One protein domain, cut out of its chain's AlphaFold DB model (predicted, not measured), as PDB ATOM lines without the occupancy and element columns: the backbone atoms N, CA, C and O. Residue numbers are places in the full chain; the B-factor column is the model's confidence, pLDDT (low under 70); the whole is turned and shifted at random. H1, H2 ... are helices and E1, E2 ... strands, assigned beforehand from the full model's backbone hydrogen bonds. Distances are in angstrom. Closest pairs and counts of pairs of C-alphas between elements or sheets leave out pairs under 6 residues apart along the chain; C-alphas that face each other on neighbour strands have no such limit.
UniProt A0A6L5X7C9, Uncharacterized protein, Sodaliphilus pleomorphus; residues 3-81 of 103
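Overview. This is residues 3 to 81 of the 103 residues of an uncharacterized protein of Sodaliphilus pleomorphus (UniProt A0A6L5X7C9). Picture one strongly twisted sheet built on a long strand, E1, that bends sharply at residue 7: the hairpin of E2 and E3 continues the sheet beside its later part, while the hairpin of E4 and E5 and the hairpin of E6 and E7 join it at its first part. The short helix H1 packs on this sheet with residues 53 to 57, with 13 pairs of C-alphas within 10 A to E1 and 6 to E3. The printed part has 79 residues with seven named strands and one named helix: along the chain E1 to E5 come first, then H1, then E6 and E7; the class is mostly strand, and the neighbour strands pair antiparallel in a branched sheet. The whole is compact, with a radius of gyration of the C-alphas of 11.8 A, and rounded, spanning 30 by 25 by 24 A.

Arrangement. Begin with E1, residues 3 to 15, which bends by 108 degrees at residue 7 and has staggered pairing. Beside its residues 8 to 15, on one side, look for E2, residues 18 to 23, where N 9 and O 22 are 2.8 A apart, within hydrogen-bond range. E3, residues 28 to 32, is the neighbour of E2 on the side other than that of E1, with N 19 and O 31 at 2.8 A, within hydrogen-bond range; E1, E2 and E3 form a meander, each strand the antiparallel neighbour of the one before. On the other side of E1, beside residues 3 to 8, is E5, residues 47 to 52, with N 4 and O 51 at 2.8 A. E4, residues 36 to 39, is an edge strand and the antiparallel neighbour of E5, with which it forms a hairpin, N 50 and O 38 being 2.8 A apart, within hydrogen-bond range. E6, residues 65 to 69, pairs with residues 3 to 5 of E1, N 3 and O 67 being 2.9 A apart; E7, residues 75 to 80, is its other neighbour, with N 79 and O 66 at 2.8 A. H1, residues 53 to 58, is on the sheet at a height of 7.2 A, over none of its strands; the closest C-alphas of H1 and E1 are those of Ser 53 and Tyr 3, 4.6 A apart. In H1 every O i to N i+4 pair is within hydrogen-bond range. E3 and E4 meet only through their link.

Along the chain. Find C-alpha 3 at (-3.504, 35.656, 22.424); from there E1 runs 21.9 A to C-alpha 15. E2 is 15.8 A long, E3 13.4 A, E4 8.6 A and E5 16.2 A. H1 starts at C-alpha 53, at (-5.259, 31.732, 24.067), and is 8.7 A long. E6 is 12.8 A long, and E7 runs 13.3 A to C-alpha 80 at (4.030, 38.894, 30.785).

Size, cuts and confidence. The two C-alphas farthest apart, those of Gly 26 and Ser 72, are 32.3 A apart. The printed part has no cut, and no link is long. The mean pLDDT of the printed part is 88.9; look for values under 70 at residues 77 to 81.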
ATOM      1  N   TYR A   3      -4.554  36.500  22.986       92.75
ATOM      2  CA  TYR A   3      -3.504  35.656  22.424       92.75
ATOM      3  C   TYR A   3      -2.446  35.367  23.476       92.75
ATOM      4  O   TYR A   3      -2.263  36.118  24.435       92.75
ATOM      5  N   ALA A   4      -1.757  34.250  23.302       93.56
ATOM      6  CA  ALA A   4      -0.646  33.854  24.132       93.56
ATOM      7  C   ALA A   4       0.585  33.552  23.277       93.56
ATOM      8  O   ALA A   4       0.470  33.005  22.181       93.56
ATOM      9  N   SER A   5       1.750  33.940  23.785       93.69
ATOM     10  CA  SER A   5       3.033  33.673  23.145       93.69
ATOM     11  C   SER A   5       3.493  32.275  23.533       93.69
ATOM     12  O   SER A   5       3.666  31.986  24.725       93.69
ATOM     13  N   ILE A   6       3.651  31.412  22.531       93.12
ATOM     14  CA  ILE A   6       4.152  30.045  22.683       93.12
ATOM     15  C   ILE A   6       5.387  29.848  21.813       93.12
ATOM     16  O   ILE A   6       5.494  30.424  20.729       93.12
ATOM     17  N   MET A   7       6.317  29.029  22.292       94.12
ATOM     18  CA  MET A   7       7.505  28.663  21.530       94.12
ATOM     19  C   MET A   7       7.199  27.460  20.644       94.12
ATOM     20  O   MET A   7       6.691  26.445  21.126       94.12
ATOM     21  N   LEU A   8       7.544  27.570  19.366       94.81
ATOM     22  CA  LEU A   8       7.411  26.508  18.377       94.81
ATOM     23  C   LEU A   8       8.796  26.127  17.845       94.81
ATOM     24  O   LEU A   8       9.665  26.980  17.683       94.81
ATOM     25  N   THR A   9       8.995  24.840  17.568       95.38
ATOM     26  CA  THR A   9      10.211  24.322  16.921       95.38
ATOM     27  C   THR A   9      10.080  24.275  15.402       95.38
ATOM     28  O   THR A   9      11.077  24.409  14.704       95.38
ATOM     29  N   ASP A  10       8.861  24.116  14.885       95.25
ATOM     30  CA  ASP A  10       8.555  24.149  13.453       95.25
ATOM     31  C   ASP A  10       7.138  24.703  13.251       95.25
ATOM     32  O   ASP A  10       6.251  24.467  14.078       95.25
ATOM     33  N   LEU A  11       6.914  25.424  12.153       96.25
ATOM     34  CA  LEU A  11       5.604  25.936  11.753       96.25
ATOM     35  C   LEU A  11       5.489  25.862  10.231       96.25
ATOM     36  O   LEU A  11       6.176  26.582   9.510       96.25
ATOM     37  N   LYS A  12       4.589  25.010   9.737       96.81
ATOM     38  CA  LYS A  12       4.399  24.769   8.301       96.81
ATOM     39  C   LYS A  12       2.953  24.959   7.901       96.81
ATOM     40  O   LYS A  12       2.053  24.413   8.535       96.81
ATOM     41  N   LEU A  13       2.726  25.722   6.837       96.88
ATOM     42  CA  LEU A  13       1.404  25.844   6.237       96.88
ATOM     43  C   LEU A  13       1.075  24.523   5.533       96.88
ATOM     44  O   LEU A  13       1.814  24.100   4.651       96.88
ATOM     45  N   ILE A  14      -0.008  23.865   5.942       96.88
ATOM     46  CA  ILE A  14      -0.459  22.604   5.322       96.88
ATOM     47  C   ILE A  14      -1.665  22.808   4.407       96.88
ATOM     48  O   ILE A  14      -1.986  21.951   3.594       96.88
ATOM     49  N   SER A  15      -2.362  23.933   4.562       95.88
ATOM     50  CA  SER A  15      -3.482  24.349   3.721       95.88
ATOM     51  C   SER A  15      -3.674  25.862   3.856       95.88
ATOM     52  O   SER A  15      -3.219  26.426   4.853       95.88
ATOM     53  N   PRO A  16      -4.437  26.519   2.966       96.19
ATOM     54  CA  PRO A  16      -4.731  27.954   3.070       96.19
ATOM     55  C   PRO A  16      -5.401  28.385   4.385       96.19
ATOM     56  O   PRO A  16      -5.499  29.573   4.671       96.19
ATOM     57  N   ARG A  17      -5.902  27.433   5.181       96.25
ATOM     58  CA  ARG A  17      -6.639  27.697   6.422       96.25
ATOM     59  C   ARG A  17      -5.951  27.159   7.672       96.25
ATOM     60  O   ARG A  17      -6.425  27.449   8.768       96.25
ATOM     61  N   CYS A  18      -4.862  26.398   7.552       96.69
ATOM     62  CA  CYS A  18      -4.262  25.720   8.699       96.69
ATOM     63  C   CYS A  18      -2.745  25.560   8.586       96.69
ATOM     64  O   CYS A  18      -2.218  25.120   7.562       96.69
ATOM     65  N   TYR A  19      -2.073  25.802   9.705       97.62
ATOM     66  CA  TYR A  19      -0.694  25.418   9.959       97.62
ATOM     67  C   TYR A  19      -0.624  24.112  10.752       97.62
ATOM     68  O   TYR A  19      -1.498  23.815  11.569       97.62
ATOM     69  N   THR A  20       0.455  23.364  10.551       97.19
ATOM     70  CA  THR A  20       0.958  22.382  11.513       97.19
ATOM     71  C   THR A  20       2.117  23.015  12.265       97.19
ATOM     72  O   THR A  20       3.067  23.494  11.649       97.19
ATOM     73  N   ALA A  21       2.037  23.010  13.588       96.62
ATOM     74  CA  ALA A  21       3.080  23.503  14.470       96.62
ATOM     75  C   ALA A  21       3.662  22.350  15.286       96.62
ATOM     76  O   ALA A  21       2.922  21.481  15.747       96.62
ATOM     77  N   LYS A  22       4.980  22.354  15.482       96.69
ATOM     78  CA  LYS A  22       5.676  21.437  16.382       96.69
ATOM     79  C   LYS A  22       6.083  22.195  17.644       96.69
ATOM     80  O   LYS A  22       6.676  23.268  17.563       96.69
ATOM     81  N   LEU A  23       5.741  21.648  18.802       93.94
ATOM     82  CA  LEU A  23       6.088  22.189  20.114       93.94
ATOM     83  C   LEU A  23       7.513  21.776  20.521       93.94
ATOM     84  O   LEU A  23       8.159  20.969  19.846       93.94
ATOM     85  N   ILE A  24       8.021  22.345  21.619       90.75
ATOM     86  CA  ILE A  24       9.345  21.996  22.169       90.75
ATOM     87  C   ILE A  24       9.391  20.533  22.620       90.75
ATOM     88  O   ILE A  24      10.387  19.852  22.412       90.75
ATOM     89  N   ASP A  25       8.297  20.035  23.188       88.88
ATOM     90  CA  ASP A  25       8.163  18.649  23.647       88.88
ATOM     91  C   ASP A  25       7.944  17.639  22.501       88.88
ATOM     92  O   ASP A  25       7.714  16.458  22.738       88.88
ATOM     93  N   GLY A  26       7.993  18.098  21.247       91.75
ATOM     94  CA  GLY A  26       7.834  17.270  20.059       91.75
ATOM     95  C   GLY A  26       6.388  17.021  19.627       91.75
ATOM     96  O   GLY A  26       6.189  16.531  18.510       91.75
ATOM     97  N   ARG A  27       5.382  17.402  20.432       93.31
ATOM     98  CA  ARG A  27       3.969  17.287  20.044       93.31
ATOM     99  C   ARG A  27       3.670  18.158  18.826       93.31
ATOM    100  O   ARG A  27       4.240  19.236  18.646       93.31
ATOM    101  N   LYS A  28       2.761  17.683  17.975       95.94
ATOM    102  CA  LYS A  28       2.283  18.411  16.794       95.94
ATOM    103  C   LYS A  28       0.854  18.872  17.025       95.94
ATOM    104  O   LYS A  28       0.002  18.059  17.367       95.94
ATOM    105  N   ILE A  29       0.597  20.149  16.778       95.94
ATOM    106  CA  ILE A  29      -0.731  20.755  16.889       95.94
ATOM    107  C   ILE A  29      -1.134  21.394  15.561       95.94
ATOM    108  O   ILE A  29      -0.288  21.753  14.735       95.94
ATOM    109  N   ARG A  30      -2.441  21.556  15.358       96.50
ATOM    110  CA  ARG A  30      -3.004  22.267  14.206       96.50
ATOM    111  C   ARG A  30      -3.463  23.651  14.638       96.50
ATOM    112  O   ARG A  30      -4.233  23.777  15.585       96.50
ATOM    113  N   ILE A  31      -3.001  24.677  13.933       96.31
ATOM    114  CA  ILE A  31      -3.333  26.073  14.228       96.31
ATOM    115  C   ILE A  31      -4.049  26.659  13.012       96.31
ATOM    116  O   ILE A  31      -3.427  26.777  11.953       96.31
ATOM    117  N   PRO A  32      -5.334  27.039  13.118       96.25
ATOM    118  CA  PRO A  32      -5.997  27.747  12.035       96.25
ATOM    119  C   PRO A  32      -5.298  29.080  11.759       96.25
ATOM    120  O   PRO A  32      -4.872  29.760  12.693       96.25
ATOM    121  N   VAL A  33      -5.214  29.483  10.491       95.38
ATOM    122  CA  VAL A  33      -4.506  30.713  10.084       95.38
ATOM    123  C   VAL A  33      -5.069  31.945  10.804       95.38
ATOM    124  O   VAL A  33      -4.307  32.771  11.289       95.38
ATOM    125  N   SER A  34      -6.391  32.017  10.993       92.62
ATOM    126  CA  SER A  34      -7.055  33.110  11.728       92.62
ATOM    127  C   SER A  34      -6.707  33.176  13.221       92.62
ATOM    128  O   SER A  34      -6.942  34.191  13.873       92.62
ATOM    129  N   GLN A  35      -6.162  32.096  13.784       94.62
ATOM    130  CA  GLN A  35      -5.810  31.982  15.202       94.62
ATOM    131  C   GLN A  35      -4.322  32.235  15.462       94.62
ATOM    132  O   GLN A  35      -3.882  32.147  16.610       94.62
ATOM    133  N   LEU A  36      -3.560  32.567  14.419       93.69
ATOM    134  CA  LEU A  36      -2.159  32.952  14.484       93.69
ATOM    135  C   LEU A  36      -2.047  34.453  14.184       93.69
ATOM    136  O   LEU A  36      -2.288  34.880  13.061       93.69
ATOM    137  N   ALA A  37      -1.669  35.257  15.177       91.69
ATOM    138  CA  ALA A  37      -1.481  36.701  14.992       91.69
ATOM    139  C   ALA A  37      -0.082  37.062  14.451       91.69
ATOM    140  O   ALA A  37       0.141  38.185  14.011       91.69
ATOM    141  N   GLY A  38       0.861  36.114  14.465       90.44
ATOM    142  CA  GLY A  38       2.201  36.273  13.900       90.44
ATOM    143  C   GLY A  38       3.318  35.986  14.900       90.44
ATOM    144  O   GLY A  38       3.095  35.388  15.952       90.44
ATOM    145  N   ILE A  39       4.536  36.396  14.543       91.56
ATOM    146  CA  ILE A  39       5.749  36.170  15.340       91.56
ATOM    147  C   ILE A  39       5.783  37.132  16.533       91.56
ATOM    148  O   ILE A  39       5.531  38.331  16.392       91.56
ATOM    149  N   ASP A  40       6.146  36.615  17.704       91.75
ATOM    150  CA  ASP A  40       6.480  37.426  18.868       91.75
ATOM    151  C   ASP A  40       7.943  37.881  18.799       91.75
ATOM    152  O   ASP A  40       8.869  37.139  19.123       91.75
ATOM    153  N   LYS A  41       8.138  39.127  18.359       88.50
ATOM    154  CA  LYS A  41       9.461  39.746  18.176       88.50
ATOM    155  C   LYS A  41      10.124  40.183  19.484       88.50
ATOM    156  O   LYS A  41      11.243  40.683  19.451       88.50
ATOM    157  N   ASP A  42       9.462  40.014  20.629       85.69
ATOM    158  CA  ASP A  42      10.037  40.392  21.921       85.69
ATOM    159  C   ASP A  42      11.173  39.442  22.366       85.69
ATOM    160  O   ASP A  42      11.865  39.729  23.345       85.69
ATOM    161  N   TYR A  43      11.334  38.286  21.714       81.81
ATOM    162  CA  TYR A  43      12.329  37.275  22.068       81.81
ATOM    163  C   TYR A  43      13.549  37.327  21.145       81.81
ATOM    164  O   TYR A  43      13.420  37.314  19.925       81.81
ATOM    165  N   LYS A  44      14.749  37.339  21.744       79.62
ATOM    166  CA  LYS A  44      16.032  37.292  21.013       79.62
ATOM    167  C   LYS A  44      16.408  35.887  20.529       79.62
ATOM    168  O   LYS A  44      17.163  35.761  19.575       79.62
ATOM    169  N   PHE A  45      15.903  34.846  21.193       81.56
ATOM    170  CA  PHE A  45      16.219  33.447  20.903       81.56
ATOM    171  C   PHE A  45      14.942  32.616  20.825       81.56
ATOM    172  O   PHE A  45      14.048  32.782  21.656       81.56
ATOM    173  N   GLY A  46      14.902  31.680  19.876       82.06
ATOM    174  CA  GLY A  46      13.760  30.798  19.643       82.06
ATOM    175  C   GLY A  46      12.635  31.446  18.834       82.06
ATOM    176  O   GLY A  46      12.510  32.667  18.762       82.06
ATOM    177  N   SER A  47      11.802  30.604  18.227       92.44
ATOM    178  CA  SER A  47      10.681  31.045  17.397       92.44
ATOM    179  C   SER A  47       9.403  31.080  18.229       92.44
ATOM    180  O   SER A  47       8.795  30.048  18.517       92.44
ATOM    181  N   TYR A  48       9.010  32.282  18.643       94.12
ATOM    182  CA  TYR A  48       7.792  32.509  19.411       94.12
ATOM    183  C   TYR A  48       6.682  33.054  18.524       94.12
ATOM    184  O   TYR A  48       6.917  33.890  17.654       94.12
ATOM    185  N   TYR A  49       5.460  32.594  18.769       94.50
ATOM    186  CA  TYR A  49       4.293  32.977  17.988       94.50
ATOM    187  C   TYR A  49       3.109  33.306  18.887       94.50
ATOM    188  O   TYR A  49       2.862  32.643  19.896       94.50
ATOM    189  N   TRP A  50       2.349  34.316  18.477       94.12
ATOM    190  CA  TRP A  50       1.096  34.702  19.100       94.12
ATOM    191  C   TRP A  50      -0.034  33.820  18.586       94.12
ATOM    192  O   TRP A  50      -0.499  33.969  17.457       94.12
ATOM    193  N   VAL A  51      -0.494  32.915  19.442       94.88
ATOM    194  CA  VAL A  51      -1.570  31.968  19.147       94.88
ATOM    195  C   VAL A  51      -2.761  32.261  20.048       94.88
ATOM    196  O   VAL A  51      -2.595  32.637  21.208       94.88
ATOM    197  N   ALA A  52      -3.975  32.126  19.523       94.38
ATOM    198  CA  ALA A  52      -5.191  32.376  20.283       94.38
ATOM    199  C   ALA A  52      -5.198  31.605  21.616       94.38
ATOM    200  O   ALA A  52      -4.991  30.390  21.657       94.38
ATOM    201  N   SER A  53      -5.457  32.303  22.726       92.88
ATOM    202  CA  SER A  53      -5.259  31.732  24.067       92.88
ATOM    203  C   SER A  53      -6.153  30.528  24.367       92.88
ATOM    204  O   SER A  53      -5.782  29.687  25.181       92.88
ATOM    205  N   TRP A  54      -7.328  30.433  23.742       92.12
ATOM    206  CA  TRP A  54      -8.234  29.298  23.931       92.12
ATOM    207  C   TRP A  54      -7.650  28.001  23.353       92.12
ATOM    208  O   TRP A  54      -7.788  26.951  23.976       92.12
ATOM    209  N   LEU A  55      -6.938  28.080  22.222       93.19
ATOM    210  CA  LEU A  55      -6.278  26.933  21.600       93.19
ATOM    211  C   LEU A  55      -5.118  26.461  22.478       93.19
ATOM    212  O   LEU A  55      -5.007  25.284  22.785       93.19
ATOM    213  N   VAL A  56      -4.319  27.407  22.978       92.12
ATOM    214  CA  VAL A  56      -3.211  27.132  23.904       92.12
ATOM    215  C   VAL A  56      -3.696  26.395  25.159       92.12
ATOM    216  O   VAL A  56      -3.073  25.423  25.577       92.12
ATOM    217  N   ARG A  57      -4.838  26.807  25.730       91.25
ATOM    218  CA  ARG A  57      -5.456  26.126  26.883       91.25
ATOM    219  C   ARG A  57      -5.973  24.735  26.532       91.25
ATOM    220  O   ARG A  57      -5.736  23.807  27.295       91.25
ATOM    221  N   LYS A  58      -6.660  24.598  25.393       92.38
ATOM    222  CA  LYS A  58      -7.202  23.318  24.917       92.38
ATOM    223  C   LYS A  58      -6.103  22.270  24.735       92.38
ATOM    224  O   LYS A  58      -6.294  21.122  25.108       92.38
ATOM    225  N   GLU A  59      -4.957  22.684  24.205       91.19
ATOM    226  CA  GLU A  59      -3.805  21.811  23.961       91.19
ATOM    227  C   GLU A  59      -2.912  21.618  25.206       91.19
ATOM    228  O   GLU A  59      -1.907  20.911  25.146       91.19
ATOM    229  N   GLY A  60      -3.241  22.248  26.344       89.69
ATOM    230  CA  GLY A  60      -2.457  22.140  27.580       89.69
ATOM    231  C   GLY A  60      -1.046  22.728  27.467       89.69
ATOM    232  O   GLY A  60      -0.117  22.251  28.118       89.69
ATOM    233  N   ILE A  61      -0.863  23.740  26.618       89.62
ATOM    234  CA  ILE A  61       0.437  24.360  26.355       89.62
ATOM    235  C   ILE A  61       0.661  25.480  27.365       89.62
ATOM    236  O   ILE A  61      -0.199  26.342  27.550       89.62
ATOM    237  N   GLN A  62       1.839  25.515  27.985       88.25
ATOM    238  CA  GLN A  62       2.205  26.606  28.882       88.25
ATOM    239  C   GLN A  62       2.606  27.859  28.079       88.25
ATOM    240  O   GLN A  62       3.601  27.828  27.348       88.25
ATOM    241  N   PRO A  63       1.872  28.983  28.193       88.56
ATOM    242  CA  PRO A  63       2.251  30.223  27.531       88.56
ATOM    243  C   PRO A  63       3.337  30.973  28.304       88.56
ATOM    244  O   PRO A  63       3.366  30.943  29.533       88.56
ATOM    245  N   ARG A  64       4.179  31.738  27.600       86.56
ATOM    246  CA  ARG A  64       5.137  32.661  28.240       86.56
ATOM    247  C   ARG A  64       4.553  34.047  28.511       86.56
ATOM    248  O   ARG A  64       4.876  34.685  29.510       86.56
ATOM    249  N   LYS A  65       3.714  34.543  27.603       89.25
ATOM    250  CA  LYS A  65       3.077  35.866  27.683       89.25
ATOM    251  C   LYS A  65       1.635  35.773  27.225       89.25
ATOM    252  O   LYS A  65       1.295  34.886  26.443       89.25
ATOM    253  N   GLN A  66       0.808  36.713  27.658       89.56
ATOM    254  CA  GLN A  66      -0.529  36.923  27.116       89.56
ATOM    255  C   GLN A  66      -0.692  38.373  26.682       89.56
ATOM    256  O   GLN A  66      -0.095  39.286  27.242       89.56
ATOM    257  N   CYS A  67      -1.497  38.603  25.661       87.81
ATOM    258  CA  CYS A  67      -1.800  39.946  25.197       87.81
ATOM    259  C   CYS A  67      -3.191  40.006  24.575       87.81
ATOM    260  O   CYS A  67      -3.817  38.983  24.276       87.81
ATOM    261  N   VAL A  68      -3.682  41.230  24.404       85.56
ATOM    262  CA  VAL A  68      -4.912  41.497  23.661       85.56
ATOM    263  C   VAL A  68      -4.542  42.153  22.336       85.56
ATOM    264  O   VAL A  68      -3.854  43.179  22.317       85.56
ATOM    265  N   PHE A  69      -5.004  41.539  21.251       83.56
ATOM    266  CA  PHE A  69      -4.952  42.097  19.904       83.56
ATOM    267  C   PHE A  69      -6.300  42.718  19.538       83.56
ATOM    268  O   PHE A  69      -7.353  42.169  19.896       83.56
ATOM    269  N   ASP A  70      -6.232  43.843  18.833       81.00
ATOM    270  CA  ASP A  70      -7.367  44.492  18.177       81.00
ATOM    271  C   ASP A  70      -7.753  43.810  16.871       81.00
ATOM    272  O   ASP A  70      -7.007  42.979  16.356       81.00
ATOM    273  N   ASP A  71      -8.890  44.214  16.312       77.31
ATOM    274  CA  ASP A  71      -9.417  43.687  15.048       77.31
ATOM    275  C   ASP A  71      -8.462  43.938  13.870       77.31
ATOM    276  O   ASP A  71      -8.373  43.134  12.948       77.31
ATOM    277  N   SER A  72      -7.651  44.998  13.942       78.00
ATOM    278  CA  SER A  72      -6.571  45.277  12.983       78.00
ATOM    279  C   SER A  72      -5.264  44.522  13.284       78.00
ATOM    280  O   SER A  72      -4.206  44.925  12.806       78.00
ATOM    281  N   MET A  73      -5.290  43.488  14.135       71.50
ATOM    282  CA  MET A  73      -4.114  42.731  14.598       71.50
ATOM    283  C   MET A  73      -3.008  43.600  15.220       71.50
ATOM    284  O   MET A  73      -1.835  43.223  15.279       71.50
ATOM    285  N   LYS A  74      -3.382  44.762  15.763       76.56
ATOM    286  CA  LYS A  74      -2.473  45.630  16.512       76.56
ATOM    287  C   LYS A  74      -2.489  45.235  17.990       76.56
ATOM    288  O   LYS A  74      -3.545  45.104  18.607       76.56
ATOM    289  N   ARG A  75      -1.306  45.022  18.565       72.56
ATOM    290  CA  ARG A  75      -1.121  44.689  19.987       72.56
ATOM    291  C   ARG A  75      -1.406  45.930  20.842       72.56
ATOM    292  O   ARG A  75      -0.679  46.910  20.720       72.56
ATOM    293  N   ARG A  76      -2.410  45.888  21.732       70.06
ATOM    294  CA  ARG A  76      -2.690  47.014  22.654       70.06
ATOM    295  C   ARG A  76      -1.859  46.974  23.926       70.06
ATOM    296  O   ARG A  76      -1.264  47.979  24.290       70.06
ATOM    297  N   LYS A  77      -1.819  45.831  24.616       65.81
ATOM    298  CA  LYS A  77      -0.999  45.607  25.820       65.81
ATOM    299  C   LYS A  77      -0.662  44.121  25.929       65.81
ATOM    300  O   LYS A  77      -1.558  43.282  25.827       65.81
ATOM    301  N   ALA A  78       0.612  43.794  26.137       60.78
ATOM    302  CA  ALA A  78       1.003  42.454  26.571       60.78
ATOM    303  C   ALA A  78       1.256  42.457  28.071       60.78
ATOM    304  O   ALA A  78       1.950  43.329  28.584       60.78
ATOM    305  N   GLN A  79       0.700  41.464  28.745       62.84
ATOM    306  CA  GLN A  79       1.016  41.116  30.114       62.84
ATOM    307  C   GLN A  79       1.926  39.888  30.071       62.84
ATOM    308  O   GLN A  79       1.558  38.823  29.565       62.84
ATOM    309  N   THR A  80       3.148  40.041  30.571       61.78
ATOM    310  CA  THR A  80       4.030  38.894  30.785       61.78
ATOM    311  C   THR A  80       3.419  38.026  31.875       61.78
ATOM    312  O   THR A  80       3.112  38.526  32.954       61.78
ATOM    313  N   ILE A  81       3.218  36.736  31.594       61.31
ATOM    314  CA  ILE A  81       2.729  35.812  32.614       61.31
ATOM    315  C   ILE A  81       3.949  35.212  33.286       61.31
ATOM    316  O   ILE A  81       4.541  34.252  32.799       61.31
TER     317      ILE A  81